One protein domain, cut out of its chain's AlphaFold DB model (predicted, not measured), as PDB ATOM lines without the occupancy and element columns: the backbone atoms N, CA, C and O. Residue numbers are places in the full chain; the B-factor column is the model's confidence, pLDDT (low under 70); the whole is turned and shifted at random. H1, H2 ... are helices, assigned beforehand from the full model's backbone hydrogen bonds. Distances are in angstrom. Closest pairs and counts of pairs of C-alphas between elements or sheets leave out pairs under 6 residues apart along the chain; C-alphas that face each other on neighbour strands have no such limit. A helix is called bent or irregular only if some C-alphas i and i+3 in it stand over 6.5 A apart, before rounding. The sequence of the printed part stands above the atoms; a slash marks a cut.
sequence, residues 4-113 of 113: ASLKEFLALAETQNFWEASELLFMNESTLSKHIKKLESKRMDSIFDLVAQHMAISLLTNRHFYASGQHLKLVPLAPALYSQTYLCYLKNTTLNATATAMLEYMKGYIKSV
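Overview. This is residues 4 to 113 of the 113 residues of the protein "DNA-binding transcriptional regulator IlvY" of uncultured Clostridium sp (UniProt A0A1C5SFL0). The domain is an open, loose frame: the long helix H3 makes one side, H1 and H2 pack crosswise on its first part as a small helical head, and H5 makes the opposite side, running nearly the same direction as H3 but well away from it. The short helix H4 lies near H3, and a long link, residues 68 to 96, leads from H4 to H5, its residues 79 to 93 running back in the direction opposite to H5. The printed part has 110 residues with five named helices, in the order H1, H2, H3, H4, H5, and no named strand: the class is all helix. The whole is loose, with a radius of gyration of the C-alphas of 19.0 A, and spans 43 by 41 by 23 A.

Along the chain. H3, residues 29 to 52, is the longest helix, 35.0 A from C-alpha 29 at (-59.573, -8.594, 32.379) to C-alpha 52 at (-53.362, -28.432, 60.478). It has a kink of 26 degrees near residue 45; it is neither bent nor irregular, but only just: C-alphas 41 and 44 are 6.4 A apart. H1, residues 4 to 15, measures 17.0 A and begins with C-alpha 4 at (-67.185, -20.427, 38.525). H2, residues 18 to 24, measures 10.1 A. H4, residues 62 to 67, measures 10.4 A and is only just irregular, with C-alphas 63 and 66 6.7 A apart. H5, residues 97 to 111, measures 21.9 A and ends with C-alpha 111 at (-31.139, -4.611, 53.433).

Arrangement. H3 touches H1 with residues 32 to 39 alone, and H1 touches H3 with residues 5 to 9 alone; their closest C-alphas, of Phe 9 and Ile 36, are 6.4 A apart. Their lines are only just about perpendicular, at 71 degrees. H3 touches H2 with residues 29 to 33 alone, the closest C-alphas being those of Ser 22 and Glu 29, 5.1 A apart, and these lines are about perpendicular, at 73 degrees. H1 and H2 touch, with the C-alphas of Leu 12 and Ala 21 closest at 5.2 A, and run opposite ways at a steep tilt of 69 degrees, only just short of about perpendicular. The helix packing is mostly crossed. H3 and H4 are near each other, their closest C-alphas 8.3 A apart. H5 is apart from H1, H2, H3 and H4. In H1 and H2 every O i to N i+4 pair is within hydrogen-bond range; in H3 17 of 20 are, in H5 10 of 11, and in H4 0 of 2, with 0 of 3 O i to N i+3 pairs.

Size, cuts and confidence. The two C-alphas farthest apart, of His 54 and Thr 94, are 50.6 A apart. The printed part has no cut. The links from H1 to H2 and from H2 to H3 are tight, that from H3 to H4 is short, and that from H4 to H5 is long, at 29 residues. The mean pLDDT of the printed part is 81.9, and residues 40 to 43, 64 to 70 and 110 to 113 of the model are under 70.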
ATOM      1  N   ALA A   4     -67.441 -21.490  39.493       74.06
ATOM      2  CA  ALA A   4     -67.185 -20.427  38.525       74.06
ATOM      3  C   ALA A   4     -65.702 -20.024  38.509       74.06
ATOM      4  O   ALA A   4     -65.072 -20.001  37.455       74.06
ATOM      5  N   SER A   5     -65.106 -19.831  39.687       75.56
ATOM      6  CA  SER A   5     -63.699 -19.437  39.818       75.56
ATOM      7  C   SER A   5     -62.727 -20.520  39.310       75.56
ATOM      8  O   SER A   5     -61.650 -20.215  38.807       75.56
ATOM      9  N   LEU A   6     -63.106 -21.801  39.377       79.38
ATOM     10  CA  LEU A   6     -62.322 -22.898  38.790       79.38
ATOM     11  C   LEU A   6     -62.289 -22.852  37.259       79.38
ATOM     12  O   LEU A   6     -61.243 -23.119  36.670       79.38
ATOM     13  N   LYS A   7     -63.410 -22.499  36.618       86.81
ATOM     14  CA  LYS A   7     -63.470 -22.327  35.158       86.81
ATOM     15  C   LYS A   7     -62.611 -21.152  34.703       86.81
ATOM     16  O   LYS A   7     -61.894 -21.273  33.718       86.81
ATOM     17  N   GLU A   8     -62.646 -20.054  35.455       89.44
ATOM     18  CA  GLU A   8     -61.802 -18.881  35.214       89.44
ATOM     19  C   GLU A   8     -60.306 -19.229  35.281       89.44
ATOM     20  O   GLU A   8     -59.532 -18.832  34.412       89.44
ATOM     21  N   PHE A   9     -59.902 -20.024  36.279       86.75
ATOM     22  CA  PHE A   9     -58.524 -20.500  36.406       86.75
ATOM     23  C   PHE A   9     -58.115 -21.438  35.265       86.75
ATOM     24  O   PHE A   9     -57.015 -21.297  34.735       86.75
ATOM     25  N   LEU A  10     -58.989 -22.370  34.873       89.25
ATOM     26  CA  LEU A  10     -58.714 -23.297  33.775       89.25
ATOM     27  C   LEU A  10     -58.514 -22.548  32.450       89.25
ATOM     28  O   LEU A  10     -57.509 -22.762  31.781       89.25
ATOM     29  N   ALA A  11     -59.405 -21.608  32.128       90.81
ATOM     30  CA  ALA A  11     -59.305 -20.797  30.913       90.81
ATOM     31  C   ALA A  11     -58.020 -19.949  30.880       90.81
ATOM     32  O   ALA A  11     -57.373 -19.830  29.838       90.81
ATOM     33  N   LEU A  12     -57.604 -19.387  32.022       90.00
ATOM     34  CA  LEU A  12     -56.322 -18.684  32.115       90.00
ATOM     35  C   LEU A  12     -55.126 -19.632  31.940       90.00
ATOM     36  O   LEU A  12     -54.139 -19.255  31.312       90.00
ATOM     37  N   ALA A  13     -55.190 -20.846  32.488       87.88
ATOM     38  CA  ALA A  13     -54.121 -21.834  32.350       87.88
ATOM     39  C   ALA A  13     -53.958 -22.317  30.899       87.88
ATOM     40  O   ALA A  13     -52.833 -22.551  30.461       87.88
ATOM     41  N   GLU A  14     -55.064 -22.438  30.165       89.56
ATOM     42  CA  GLU A  14     -55.087 -22.847  28.756       89.56
ATOM     43  C   GLU A  14     -54.579 -21.743  27.821       89.56
ATOM     44  O   GLU A  14     -53.757 -22.008  26.948       89.56
ATOM     45  N   THR A  15     -55.029 -20.502  28.017       91.06
ATOM     46  CA  THR A  15     -54.652 -19.357  27.162       91.06
ATOM     47  C   THR A  15     -53.303 -18.743  27.530       91.06
ATOM     48  O   THR A  15     -52.675 -18.086  26.707       91.06
ATOM     49  N   GLN A  16     -52.864 -18.902  28.784       88.19
ATOM     50  CA  GLN A  16     -51.674 -18.255  29.353       88.19
ATOM     51  C   GLN A  16     -51.675 -16.718  29.224       88.19
ATOM     52  O   GLN A  16     -50.643 -16.069  29.411       88.19
ATOM     53  N   ASN A  17     -52.835 -16.118  28.936       90.31
ATOM     54  CA  ASN A  17     -52.992 -14.698  28.657       90.31
ATOM     55  C   ASN A  17     -54.299 -14.177  29.272       90.31
ATOM     56  O   ASN A  17     -55.392 -14.610  28.920       90.31
ATOM     57  N   PHE A  18     -54.184 -13.207  30.183       88.56
ATOM     58  CA  PHE A  18     -55.321 -12.649  30.920       88.56
ATOM     59  C   PHE A  18     -56.356 -11.967  30.027       88.56
ATOM     60  O   PHE A  18     -57.548 -12.038  30.320       88.56
ATOM     61  N   TRP A  19     -55.919 -11.312  28.951       91.44
ATOM     62  CA  TRP A  19     -56.839 -10.634  28.045       91.44
ATOM     63  C   TRP A  19     -57.656 -11.651  27.242       91.44
ATOM     64  O   TRP A  19     -58.883 -11.594  27.244       91.44
ATOM     65  N   GLU A  20     -56.982 -12.643  26.663       91.25
ATOM     66  CA  GLU A  20     -57.607 -13.701  25.860       91.25
ATOM     67  C   GLU A  20     -58.549 -14.579  26.699       91.25
ATOM     68  O   GLU A  20     -59.690 -14.826  26.308       91.25
ATOM     69  N   ALA A  21     -58.132 -14.956  27.912       93.06
ATOM     70  CA  ALA A  21     -59.002 -15.637  28.869       93.06
ATOM     71  C   ALA A  21     -60.253 -14.813  29.203       93.06
ATOM     72  O   ALA A  21     -61.344 -15.363  29.341       93.06
ATOM     73  N   SER A  22     -60.109 -13.491  29.342       92.81
ATOM     74  CA  SER A  22     -61.227 -12.611  29.683       92.81
ATOM     75  C   SER A  22     -62.232 -12.463  28.538       92.81
ATOM     76  O   SER A  22     -63.436 -12.454  28.800       92.81
ATOM     77  N   GLU A  23     -61.768 -12.461  27.283       94.19
ATOM     78  CA  GLU A  23     -62.648 -12.501  26.110       94.19
ATOM     79  C   GLU A  23     -63.429 -13.818  26.031       94.19
ATOM     80  O   GLU A  23     -64.651 -13.784  25.879       94.19
ATOM     81  N   LEU A  24     -62.766 -14.968  26.220       92.81
ATOM     82  CA  LEU A  24     -63.429 -16.284  26.224       92.81
ATOM     83  C   LEU A  24     -64.512 -16.400  27.303       92.81
ATOM     84  O   LEU A  24     -65.509 -17.104  27.130       92.81
ATOM     85  N   LEU A  25     -64.307 -15.717  28.427       91.12
ATOM     86  CA  LEU A  25     -65.213 -15.711  29.572       91.12
ATOM     87  C   LEU A  25     -66.225 -14.556  29.535       91.12
ATOM     88  O   LEU A  25     -67.018 -14.431  30.471       91.12
ATOM     89  N   PHE A  26     -66.212 -13.727  28.486       93.31
ATOM     90  CA  PHE A  26     -67.064 -12.545  28.331       93.31
ATOM     91  C   PHE A  26     -67.037 -11.618  29.557       93.31
ATOM     92  O   PHE A  26     -68.074 -11.138  30.026       93.31
ATOM     93  N   MET A  27     -65.846 -11.370  30.104       91.88
ATOM     94  CA  MET A  27     -65.664 -10.502  31.265       91.88
ATOM     95  C   MET A  27     -64.477  -9.557  31.109       91.88
ATOM     96  O   MET A  27     -63.605  -9.745  30.272       91.88
ATOM     97  N   ASN A  28     -64.420  -8.534  31.960       93.31
ATOM     98  CA  ASN A  28     -63.285  -7.618  31.985       93.31
ATOM     99  C   ASN A  28     -62.038  -8.314  32.551       93.31
ATOM    100  O   ASN A  28     -62.106  -8.926  33.620       93.31
ATOM    101  N   GLU A  29     -60.882  -8.104  31.917       90.69
ATOM    102  CA  GLU A  29     -59.573  -8.594  32.379       90.69
ATOM    103  C   GLU A  29     -59.314  -8.255  33.856       90.69
ATOM    104  O   GLU A  29     -58.956  -9.122  34.649       90.69
ATOM    105  N   SER A  30     -59.613  -7.020  34.275       91.56
ATOM    106  CA  SER A  30     -59.427  -6.606  35.673       91.56
ATOM    107  C   SER A  30     -60.302  -7.379  36.674       91.56
ATOM    108  O   SER A  30     -59.915  -7.532  37.837       91.56
ATOM    109  N   THR A  31     -61.468  -7.876  36.250       90.19
ATOM    110  CA  THR A  31     -62.344  -8.730  37.066       90.19
ATOM    111  C   THR A  31     -61.752 -10.130  37.172       90.19
ATOM    112  O   THR A  31     -61.588 -10.628  38.289       90.19
ATOM    113  N   LEU A  32     -61.331 -10.707  36.041       89.50
ATOM    114  CA  LEU A  32     -60.640 -11.996  35.997       89.50
ATOM    115  C   LEU A  32     -59.385 -11.978  36.882       89.50
ATOM    116  O   LEU A  32     -59.226 -12.819  37.762       89.50
ATOM    117  N   SER A  33     -58.535 -10.958  36.744       87.50
ATOM    118  CA  SER A  33     -57.321 -10.780  37.549       87.50
ATOM    119  C   SER A  33     -57.616 -10.745  39.054       87.50
ATOM    120  O   SER A  33     -56.912 -11.375  39.848       87.50
ATOM    121  N   LYS A  34     -58.693 -10.065  39.477       85.69
ATOM    122  CA  LYS A  34     -59.125 -10.044  40.887       85.69
ATOM    123  C   LYS A  34     -59.582 -11.419  41.365       85.69
ATOM    124  O   LYS A  34     -59.243 -11.802  42.485       85.69
ATOM    125  N   HIS A  35     -60.344 -12.147  40.554       86.94
ATOM    126  CA  HIS A  35     -60.826 -13.479  40.916       86.94
ATOM    127  C   HIS A  35     -59.679 -14.488  41.017       86.94
ATOM    128  O   HIS A  35     -59.586 -15.198  42.019       86.94
ATOM    129  N   ILE A  36     -58.748 -14.476  40.061       85.19
ATOM    130  CA  ILE A  36     -57.548 -15.320  40.079       85.19
ATOM    131  C   ILE A  36     -56.675 -14.986  41.289       85.19
ATOM    132  O   ILE A  36     -56.339 -15.883  42.055       85.19
ATOM    133  N   LYS A  37     -56.403 -13.703  41.565       78.94
ATOM    134  CA  LYS A  37     -55.668 -13.298  42.780       78.94
ATOM    135  C   LYS A  37     -56.361 -13.747  44.063       78.94
ATOM    136  O   LYS A  37     -55.688 -14.151  45.005       78.94
ATOM    137  N   LYS A  38     -57.695 -13.703  44.114       75.19
ATOM    138  CA  LYS A  38     -58.486 -14.180  45.259       75.19
ATOM    139  C   LYS A  38     -58.436 -15.706  45.411       75.19
ATOM    140  O   LYS A  38     -58.502 -16.207  46.532       75.19
ATOM    141  N   LEU A  39     -58.336 -16.455  44.312       71.56
ATOM    142  CA  LEU A  39     -58.080 -17.899  44.347       71.56
ATOM    143  C   LEU A  39     -56.659 -18.200  44.818       71.56
ATOM    144  O   LEU A  39     -56.474 -19.070  45.664       71.56
ATOM    145  N   GLU A  40     -55.668 -17.469  44.311       66.19
ATOM    146  CA  GLU A  40     -54.271 -17.638  44.700       66.19
ATOM    147  C   GLU A  40     -54.032 -17.272  46.163       66.19
ATOM    148  O   GLU A  40     -53.346 -18.009  46.869       66.19
ATOM    149  N   SER A  41     -54.652 -16.195  46.653       59.16
ATOM    150  CA  SER A  41     -54.528 -15.773  48.050       59.16
ATOM    151  C   SER A  41     -55.090 -16.817  49.013       59.16
ATOM    152  O   SER A  41     -54.538 -17.015  50.088       59.16
ATOM    153  N   LYS A  42     -56.137 -17.552  48.610       59.50
ATOM    154  CA  LYS A  42     -56.682 -18.670  49.395       59.50
ATOM    155  C   LYS A  42     -55.732 -19.869  49.489       59.50
ATOM    156  O   LYS A  42     -55.962 -20.740  50.326       59.50
ATOM    157  N   ARG A  43     -54.690 -19.962  48.652       65.94
ATOM    158  CA  ARG A  43     -53.814 -21.147  48.609       65.94
ATOM    159  C   ARG A  43     -52.938 -21.283  49.846       65.94
ATOM    160  O   ARG A  43     -52.729 -22.407  50.275       65.94
ATOM    161  N   MET A  44     -52.434 -20.187  50.420       71.31
ATOM    162  CA  MET A  44     -51.605 -20.272  51.630       71.31
ATOM    163  C   MET A  44     -52.425 -20.743  52.830       71.31
ATOM    164  O   MET A  44     -52.026 -21.707  53.472       71.31
ATOM    165  N   ASP A  45     -53.601 -20.154  53.052       75.38
ATOM    166  CA  ASP A  45     -54.520 -20.594  54.110       75.38
ATOM    167  C   ASP A  45     -54.946 -22.050  53.906       75.38
ATOM    168  O   ASP A  45     -54.896 -22.837  54.842       75.38
ATOM    169  N   SER A  46     -55.231 -22.460  52.662       78.31
ATOM    170  CA  SER A  46     -55.552 -23.864  52.356       78.31
ATOM    171  C   SER A  46     -54.382 -24.812  52.647       78.31
ATOM    172  O   SER A  46     -54.597 -25.923  53.118       78.31
ATOM    173  N   ILE A  47     -53.138 -24.405  52.367       82.31
ATOM    174  CA  ILE A  47     -51.946 -25.198  52.708       82.31
ATOM    175  C   ILE A  47     -51.823 -25.315  54.229       82.31
ATOM    176  O   ILE A  47     -51.570 -26.411  54.725       82.31
ATOM    177  N   PHE A  48     -52.020 -24.220  54.963       82.81
ATOM    178  CA  PHE A  48     -52.001 -24.243  56.424       82.81
ATOM    179  C   PHE A  48     -53.102 -25.143  56.989       82.81
ATOM    180  O   PHE A  48     -52.792 -26.010  57.804       82.81
ATOM    181  N   ASP A  49     -54.327 -25.044  56.474       83.19
ATOM    182  CA  ASP A  49     -55.457 -25.887  56.872       83.19
ATOM    183  C   ASP A  49     -55.187 -27.377  56.604       83.19
ATOM    184  O   ASP A  49     -55.459 -28.218  57.460       83.19
ATOM    185  N   LEU A  50     -54.589 -27.728  55.460       84.31
ATOM    186  CA  LEU A  50     -54.225 -29.116  55.140       84.31
ATOM    187  C   LEU A  50     -53.157 -29.676  56.090       84.31
ATOM    188  O   LEU A  50     -53.234 -30.837  56.498       84.31
ATOM    189  N   VAL A  51     -52.162 -28.864  56.457       86.94
ATOM    190  CA  VAL A  51     -51.135 -29.259  57.434       86.94
ATOM    191  C   VAL A  51     -51.747 -29.359  58.839       86.94
ATOM    192  O   VAL A  51     -51.451 -30.307  59.572       86.94
ATOM    193  N   ALA A  52     -52.646 -28.438  59.200       86.06
ATOM    194  CA  ALA A  52     -53.362 -28.432  60.478       86.06
ATOM    195  C   ALA A  52     -54.269 -29.660  60.637       86.06
ATOM    196  O   ALA A  52     -54.358 -30.220  61.725       86.06
ATOM    197  N   GLN A  53     -54.881 -30.123  59.544       87.25
ATOM    198  CA  GLN A  53     -55.676 -31.355  59.489       87.25
ATOM    199  C   GLN A  53     -54.827 -32.635  59.385       87.25
ATOM    200  O   GLN A  53     -55.379 -33.718  59.213       87.25
ATOM    201  N   HIS A  54     -53.497 -32.531  59.481       86.31
ATOM    202  CA  HIS A  54     -52.555 -33.654  59.378       86.31
ATOM    203  C   HIS A  54     -52.608 -34.404  58.037       86.31
ATOM    204  O   HIS A  54     -52.207 -35.564  57.950       86.31
ATOM    205  N   MET A  55     -53.062 -33.734  56.976       84.62
ATOM    206  CA  MET A  55     -53.201 -34.317  55.640       84.62
ATOM    207  C   MET A  55     -51.954 -34.115  54.767       84.62
ATOM    208  O   MET A  55     -51.813 -34.781  53.743       84.62
ATOM    209  N   ALA A  56     -51.058 -33.190  55.134       79.56
ATOM    210  CA  ALA A  56     -49.878 -32.843  54.342       79.56
ATOM    211  C   ALA A  56     -48.719 -32.282  55.188       79.56
ATOM    212  O   ALA A  56     -48.892 -31.888  56.341       79.56
ATOM    213  N   ILE A  57     -47.539 -32.193  54.567       85.81
ATOM    214  CA  ILE A  57     -46.370 -31.435  55.037       85.81
ATOM    215  C   ILE A  57     -45.994 -30.453  53.921       85.81
ATOM    216  O   ILE A  57     -46.100 -30.793  52.743       85.81
ATOM    217  N   SER A  58     -45.564 -29.241  54.274       86.31
ATOM    218  CA  SER A  58     -45.191 -28.207  53.305       86.31
ATOM    219  C   SER A  58     -43.863 -27.542  53.664       86.31
ATOM    220  O   SER A  58     -43.500 -27.450  54.836       86.31
ATOM    221  N   LEU A  59     -43.148 -27.069  52.642       85.12
ATOM    222  CA  LEU A  59     -41.922 -26.286  52.769       85.12
ATOM    223  C   LEU A  59     -42.236 -24.826  52.454       85.12
ATOM    224  O   LEU A  59     -42.791 -24.513  51.401       85.12
ATOM    225  N   LEU A  60     -41.873 -23.930  53.366       80.81
ATOM    226  CA  LEU A  60     -42.226 -22.515  53.313       80.81
ATOM    227  C   LEU A  60     -40.987 -21.680  53.642       80.81
ATOM    228  O   LEU A  60     -40.141 -22.109  54.427       80.81
ATOM    229  N   THR A  61     -40.895 -20.461  53.108       80.75
ATOM    230  CA  THR A  61     -39.911 -19.493  53.610       80.75
ATOM    231  C   THR A  61     -40.427 -18.837  54.893       80.75
ATOM    232  O   THR A  61     -41.634 -18.661  55.081       80.75
ATOM    233  N   ASN A  62     -39.508 -18.420  55.770       75.56
ATOM    234  CA  ASN A  62     -39.833 -17.860  57.090       75.56
ATOM    235  C   ASN A  62     -40.819 -16.677  57.039       75.56
ATOM    236  O   ASN A  62     -41.582 -16.466  57.978       75.56
ATOM    237  N   ARG A  63     -40.839 -15.918  55.936       72.00
ATOM    238  CA  ARG A  63     -41.681 -14.722  55.782       72.00
ATOM    239  C   ARG A  63     -43.183 -15.042  55.739       72.00
ATOM    240  O   ARG A  63     -43.981 -14.201  56.133       72.00
ATOM    241  N   HIS A  64     -43.574 -16.234  55.290       68.62
ATOM    242  CA  HIS A  64     -44.986 -16.581  55.080       68.62
ATOM    243  C   HIS A  64     -45.678 -17.174  56.315       68.62
ATOM    244  O   HIS A  64     -46.903 -17.239  56.345       68.62
ATOM    245  N   PHE A  65     -44.924 -17.588  57.336       65.75
ATOM    246  CA  PHE A  65     -45.475 -18.294  58.496       65.75
ATOM    247  C   PHE A  65     -46.193 -17.365  59.491       65.75
ATOM    248  O   PHE A  65     -47.236 -17.715  60.035       65.75
ATOM    249  N   TYR A  66     -45.691 -16.140  59.678       58.84
ATOM    250  CA  TYR A  66     -46.216 -15.200  60.681       58.84
ATOM    251  C   TYR A  66     -47.606 -14.625  60.367       58.84
ATOM    252  O   TYR A  66     -48.170 -13.917  61.196       58.84
ATOM    253  N   ALA A  67     -48.174 -14.926  59.197       56.31
ATOM    254  CA  ALA A  67     -49.498 -14.451  58.801       56.31
ATOM    255  C   ALA A  67     -50.648 -15.371  59.257       56.31
ATOM    256  O   ALA A  67     -51.794 -14.934  59.272       56.31
ATOM    257  N   SER A  68     -50.367 -16.630  59.613       59.19
ATOM    258  CA  SER A  68     -51.404 -17.671  59.704       59.19
ATOM    259  C   SER A  68     -52.142 -17.737  61.049       59.19
ATOM    260  O   SER A  68     -53.275 -18.201  61.091       59.19
ATOM    261  N   GLY A  69     -51.552 -17.289  62.163       56.97
ATOM    262  CA  GLY A  69     -52.212 -17.342  63.481       56.97
ATOM    263  C   GLY A  69     -52.593 -18.752  63.982       56.97
ATOM    264  O   GLY A  69     -53.247 -18.863  65.019       56.97
ATOM    265  N   GLN A  70     -52.201 -19.827  63.286       60.91
ATOM    266  CA  GLN A  70     -52.532 -21.215  63.629       60.91
ATOM    267  C   GLN A  70     -51.427 -21.910  64.447       60.91
ATOM    268  O   GLN A  70     -50.242 -21.598  64.332       60.91
ATOM    269  N   HIS A  71     -51.821 -22.911  65.246       70.25
ATOM    270  CA  HIS A  71     -50.939 -23.788  66.035       70.25
ATOM    271  C   HIS A  71     -50.206 -24.819  65.151       70.25
ATOM    272  O   HIS A  71     -50.364 -26.027  65.310       70.25
ATOM    273  N   LEU A  72     -49.405 -24.358  64.192       81.44
ATOM    274  CA  LEU A  72     -48.565 -25.227  63.368       81.44
ATOM    275  C   LEU A  72     -47.144 -25.296  63.929       81.44
ATOM    276  O   LEU A  72     -46.591 -24.297  64.388       81.44
ATOM    277  N   LYS A  73     -46.526 -26.480  63.881       84.31
ATOM    278  CA  LYS A  73     -45.133 -26.657  64.302       84.31
ATOM    279  C   LYS A  73     -44.201 -26.433  63.117       84.31
ATOM    280  O   LYS A  73     -44.156 -27.247  62.199       84.31
ATOM    281  N   LEU A  74     -43.419 -25.359  63.169       84.25
ATOM    282  CA  LEU A  74     -42.334 -25.135  62.222       84.25
ATOM    283  C   LEU A  74     -41.118 -25.989  62.614       84.25
ATOM    284  O   LEU A  74     -40.696 -25.982  63.772       84.25
ATOM    285  N   VAL A  75     -40.542 -26.703  61.648       87.56
ATOM    286  CA  VAL A  75     -39.289 -27.447  61.824       87.56
ATOM    287  C   VAL A  75     -38.253 -26.860  60.864       87.56
ATOM    288  O   VAL A  75     -38.492 -26.880  59.656       87.56
ATOM    289  N   PRO A  76     -37.129 -26.305  61.359       87.00
ATOM    290  CA  PRO A  76     -36.097 -25.759  60.486       87.00
ATOM    291  C   PRO A  76     -35.432 -26.878  59.679       87.00
ATOM    292  O   PRO A  76     -35.129 -27.946  60.213       87.00
ATOM    293  N   LEU A  77     -35.183 -26.624  58.393       86.25
ATOM    294  CA  LEU A  77     -34.418 -27.541  57.552       86.25
ATOM    295  C   LEU A  77     -32.927 -27.490  57.905       86.25
ATOM    296  O   LEU A  77     -32.362 -26.415  58.106       86.25
ATOM    297  N   ALA A  78     -32.293 -28.663  57.906       89.00
ATOM    298  CA  ALA A  78     -30.848 -28.823  57.986       89.00
ATOM    299  C   ALA A  78     -30.376 -29.675  56.786       89.00
ATOM    300  O   ALA A  78     -30.760 -30.843  56.705       89.00
ATOM    301  N   PRO A  79     -29.571 -29.125  55.854       88.62
ATOM    302  CA  PRO A  79     -29.046 -27.757  55.839       88.62
ATOM    303  C   PRO A  79     -30.126 -26.710  55.524       88.62
ATOM    304  O   PRO A  79     -31.123 -27.001  54.867       88.62
ATOM    305  N   ALA A  80     -29.915 -25.476  55.987       85.69
ATOM    306  CA  ALA A  80     -30.827 -24.375  55.705       85.69
ATOM    307  C   ALA A  80     -30.817 -24.024  54.207       85.69
ATOM    308  O   ALA A  80     -29.757 -23.928  53.584       85.69
ATOM    309  N   LEU A  81     -32.008 -23.811  53.643       83.88
ATOM    310  CA  LEU A  81     -32.201 -23.375  52.263       83.88
ATOM    311  C   LEU A  81     -32.632 -21.912  52.240       83.88
ATOM    312  O   LEU A  81     -33.515 -21.502  52.993       83.88
ATOM    313  N   TYR A  82     -32.031 -21.139  51.340       82.06
ATOM    314  CA  TYR A  82     -32.301 -19.715  51.192       82.06
ATOM    315  C   TYR A  82     -32.677 -19.400  49.751       82.06
ATOM    316  O   TYR A  82     -32.068 -19.916  48.813       82.06
ATOM    317  N   SER A  83     -33.652 -18.513  49.575       79.31
ATOM    318  CA  SER A  83     -33.921 -17.864  48.298       79.31
ATOM    319  C   SER A  83     -33.551 -16.389  48.401       79.31
ATOM    320  O   SER A  83     -33.842 -15.722  49.394       79.31
ATOM    321  N   GLN A  84     -32.880 -15.873  47.374       77.62
ATOM    322  CA  GLN A  84     -32.605 -14.446  47.261       77.62
ATOM    323  C   GLN A  84     -33.721 -13.805  46.442       77.62
ATOM    324  O   GLN A  84     -34.064 -14.277  45.359       77.62
ATOM    325  N   THR A  85     -34.323 -12.748  46.984       77.75
ATOM    326  CA  THR A  85     -35.299 -11.950  46.238       77.75
ATOM    327  C   THR A  85     -34.551 -10.911  45.420       77.75
ATOM    328  O   THR A  85     -33.801 -10.111  45.974       77.75
ATOM    329  N   TYR A  86     -34.778 -10.916  44.110       79.62
ATOM    330  CA  TYR A  86     -34.152  -9.982  43.185       79.62
ATOM    331  C   TYR A  86     -35.167  -8.970  42.670       79.62
ATOM    332  O   TYR A  86     -36.326  -9.293  42.416       79.62
ATOM    333  N   LEU A  87     -34.701  -7.738  42.498       82.25
ATOM    334  CA  LEU A  87     -35.446  -6.671  41.853       82.25
ATOM    335  C   LEU A  87     -34.989  -6.594  40.396       82.25
ATOM    336  O   LEU A  87     -33.838  -6.250  40.127       82.25
ATOM    337  N   CYS A  88     -35.874  -6.953  39.471       82.31
ATOM    338  CA  CYS A  88     -35.542  -7.118  38.058       82.31
ATOM    339  C   CYS A  88     -36.188  -6.024  37.201       82.31
ATOM    340  O   CYS A  88     -37.346  -5.665  37.409       82.31
ATOM    341  N   TYR A  89     -35.450  -5.527  36.212       85.69
ATOM    342  CA  TYR A  89     -35.933  -4.609  35.181       85.69
ATOM    343  C   TYR A  89     -35.138  -4.815  33.886       85.69
ATOM    344  O   TYR A  89     -34.058  -5.410  33.887       85.69
ATOM    345  N   LEU A  90     -35.690  -4.357  32.763       89.19
ATOM    346  CA  LEU A  90     -35.073  -4.504  31.445       89.19
ATOM    347  C   LEU A  90     -33.762  -3.707  31.361       89.19
ATOM    348  O   LEU A  90     -33.730  -2.509  31.636       89.19
ATOM    349  N   LYS A  91     -32.684  -4.376  30.928       80.75
ATOM    350  CA  LYS A  91     -31.305  -3.847  30.924       80.75
ATOM    351  C   LYS A  91     -31.137  -2.524  30.160       80.75
ATOM    352  O   LYS A  91     -30.311  -1.708  30.551       80.75
ATOM    353  N   ASN A  92     -31.916  -2.312  29.099       87.94
ATOM    354  CA  ASN A  92     -31.796  -1.156  28.203       87.94
ATOM    355  C   ASN A  92     -32.979  -0.183  28.324       87.94
ATOM    356  O   ASN A  92     -33.248   0.585  27.402       87.94
ATOM    357  N   THR A  93     -33.721  -0.233  29.429       87.19
ATOM    358  CA  THR A  93     -34.875   0.641  29.642       87.19
ATOM    359  C   THR A  93     -34.505   1.781  30.577       87.19
ATOM    360  O   THR A  93     -34.054   1.561  31.700       87.19
ATOM    361  N   THR A  94     -34.736   3.015  30.132       89.56
ATOM    362  CA  THR A  94     -34.667   4.195  30.997       89.56
ATOM    363  C   THR A  94     -35.829   4.171  31.979       89.56
ATOM    364  O   THR A  94     -36.993   4.273  31.592       89.56
ATOM    365  N   LEU A  95     -35.503   4.027  33.257       88.81
ATOM    366  CA  LEU A  95     -36.470   4.076  34.344       88.81
ATOM    367  C   LEU A  95     -36.954   5.516  34.526       88.81
ATOM    368  O   LEU A  95     -36.158   6.452  34.546       88.81
ATOM    369  N   ASN A  96     -38.266   5.699  34.673       92.44
ATOM    370  CA  ASN A  96     -38.815   7.013  34.997       92.44
ATOM    371  C   ASN A  96     -38.493   7.404  36.457       92.44
ATOM    372  O   ASN A  96     -37.988   6.595  37.247       92.44
ATOM    373  N   ALA A  97     -38.786   8.655  36.825       93.56
ATOM    374  CA  ALA A  97     -38.473   9.180  38.154       93.56
ATOM    375  C   ALA A  97     -39.136   8.361  39.279       93.56
ATOM    376  O   ALA A  97     -38.492   8.037  40.274       93.56
ATOM    377  N   THR A  98     -40.393   7.953  39.084       93.06
ATOM    378  CA  THR A  98     -41.155   7.148  40.049       93.06
ATOM    379  C   THR A  98     -40.547   5.762  40.250       93.06
ATOM    380  O   THR A  98     -40.365   5.325  41.385       93.06
ATOM    381  N   ALA A  99     -40.189   5.077  39.162       89.44
ATOM    382  CA  ALA A  99     -39.559   3.765  39.212       89.44
ATOM    383  C   ALA A  99     -38.189   3.847  39.896       89.44
ATOM    384  O   ALA A  99     -37.881   3.025  40.751       89.44
ATOM    385  N   THR A 100     -37.403   4.881  39.593       89.88
ATOM    386  CA  THR A 100     -36.109   5.123  40.247       89.88
ATOM    387  C   THR A 100     -36.269   5.349  41.753       89.88
ATOM    388  O   THR A 100     -35.574   4.712  42.543       89.88
ATOM    389  N   ALA A 101     -37.231   6.181  42.166       91.19
ATOM    390  CA  ALA A 101     -37.521   6.415  43.581       91.19
ATOM    391  C   ALA A 101     -37.958   5.128  44.305       91.19
ATOM    392  O   ALA A 101     -37.503   4.850  45.416       91.19
ATOM    393  N   MET A 102     -38.787   4.303  43.656       91.00
ATOM    394  CA  MET A 102     -39.198   3.001  44.185       91.00
ATOM    395  C   MET A 102     -38.010   2.043  44.334       91.00
ATOM    396  O   MET A 102     -37.904   1.365  45.355       91.00
ATOM    397  N   LEU A 103     -37.105   1.985  43.351       88.44
ATOM    398  CA  LEU A 103     -35.909   1.142  43.426       88.44
ATOM    399  C   LEU A 103     -35.023   1.535  44.614       88.44
ATOM    400  O   LEU A 103     -34.577   0.655  45.346       88.44
ATOM    401  N   GLU A 104     -34.780   2.830  44.827       87.94
ATOM    402  CA  GLU A 104     -33.973   3.309  45.957       87.94
ATOM    403  C   GLU A 104     -34.624   2.991  47.307       87.94
ATOM    404  O   GLU A 104     -33.963   2.460  48.204       87.94
ATOM    405  N   TYR A 105     -35.938   3.201  47.428       88.81
ATOM    406  CA  TYR A 105     -36.690   2.805  48.618       88.81
ATOM    407  C   TYR A 105     -36.572   1.296  48.896       88.81
ATOM    408  O   TYR A 105     -36.234   0.873  50.006       88.81
ATOM    409  N   MET A 106     -36.787   0.469  47.868       85.75
ATOM    410  CA  MET A 106     -36.739  -0.989  47.988       85.75
ATOM    411  C   MET A 106     -35.337  -1.509  48.323       85.75
ATOM    412  O   MET A 106     -35.221  -2.460  49.094       85.75
ATOM    413  N   LYS A 107     -34.267  -0.889  47.808       81.69
ATOM    414  CA  LYS A 107     -32.881  -1.239  48.176       81.69
ATOM    415  C   LYS A 107     -32.614  -1.045  49.671       81.69
ATOM    416  O   LYS A 107     -31.886  -1.847  50.254       81.69
ATOM    417  N   GLY A 108     -33.184  -0.005  50.283       77.94
ATOM    418  CA  GLY A 108     -33.101   0.220  51.729       77.94
ATOM    419  C   GLY A 108     -33.886  -0.828  52.520       77.94
ATOM    420  O   GLY A 108     -33.354  -1.423  53.453       77.94
ATOM    421  N   TYR A 109     -35.114  -1.115  52.084       73.44
ATOM    422  CA  TYR A 109     -36.011  -2.066  52.744       73.44
ATOM    423  C   TYR A 109     -35.519  -3.523  52.682       73.44
ATOM    424  O   TYR A 109     -35.677  -4.279  53.635       73.44
ATOM    425  N   ILE A 110     -34.893  -3.930  51.573       67.00
ATOM    426  CA  ILE A 110     -34.373  -5.297  51.399       67.00
ATOM    427  C   ILE A 110     -33.101  -5.534  52.230       67.00
ATOM    428  O   ILE A 110     -32.837  -6.670  52.601       67.00
ATOM    429  N   LYS A 111     -32.326  -4.491  52.563       57.88
ATOM    430  CA  LYS A 111     -31.139  -4.611  53.433       57.88
ATOM    431  C   LYS A 111     -31.474  -4.701  54.925       57.88
ATOM    432  O   LYS A 111     -30.622  -5.119  55.700       57.88
ATOM    433  N   SER A 112     -32.664  -4.258  55.329       49.91
ATOM    434  CA  SER A 112     -33.093  -4.222  56.734       49.91
ATOM    435  C   SER A 112     -33.840  -5.478  57.199       49.91
ATOM    436  O   SER A 112     -34.327  -5.498  58.326       49.91
ATOM    437  N   VAL A 113     -33.972  -6.493  56.337       45.50
ATOM    438  CA  VAL A 113     -34.685  -7.756  56.596       45.50
ATOM    439  C   VAL A 113     -33.739  -8.925  56.384       45.50
ATOM    440  O   VAL A 113     -33.829  -9.885  57.178       45.50
TER     441      VAL A 113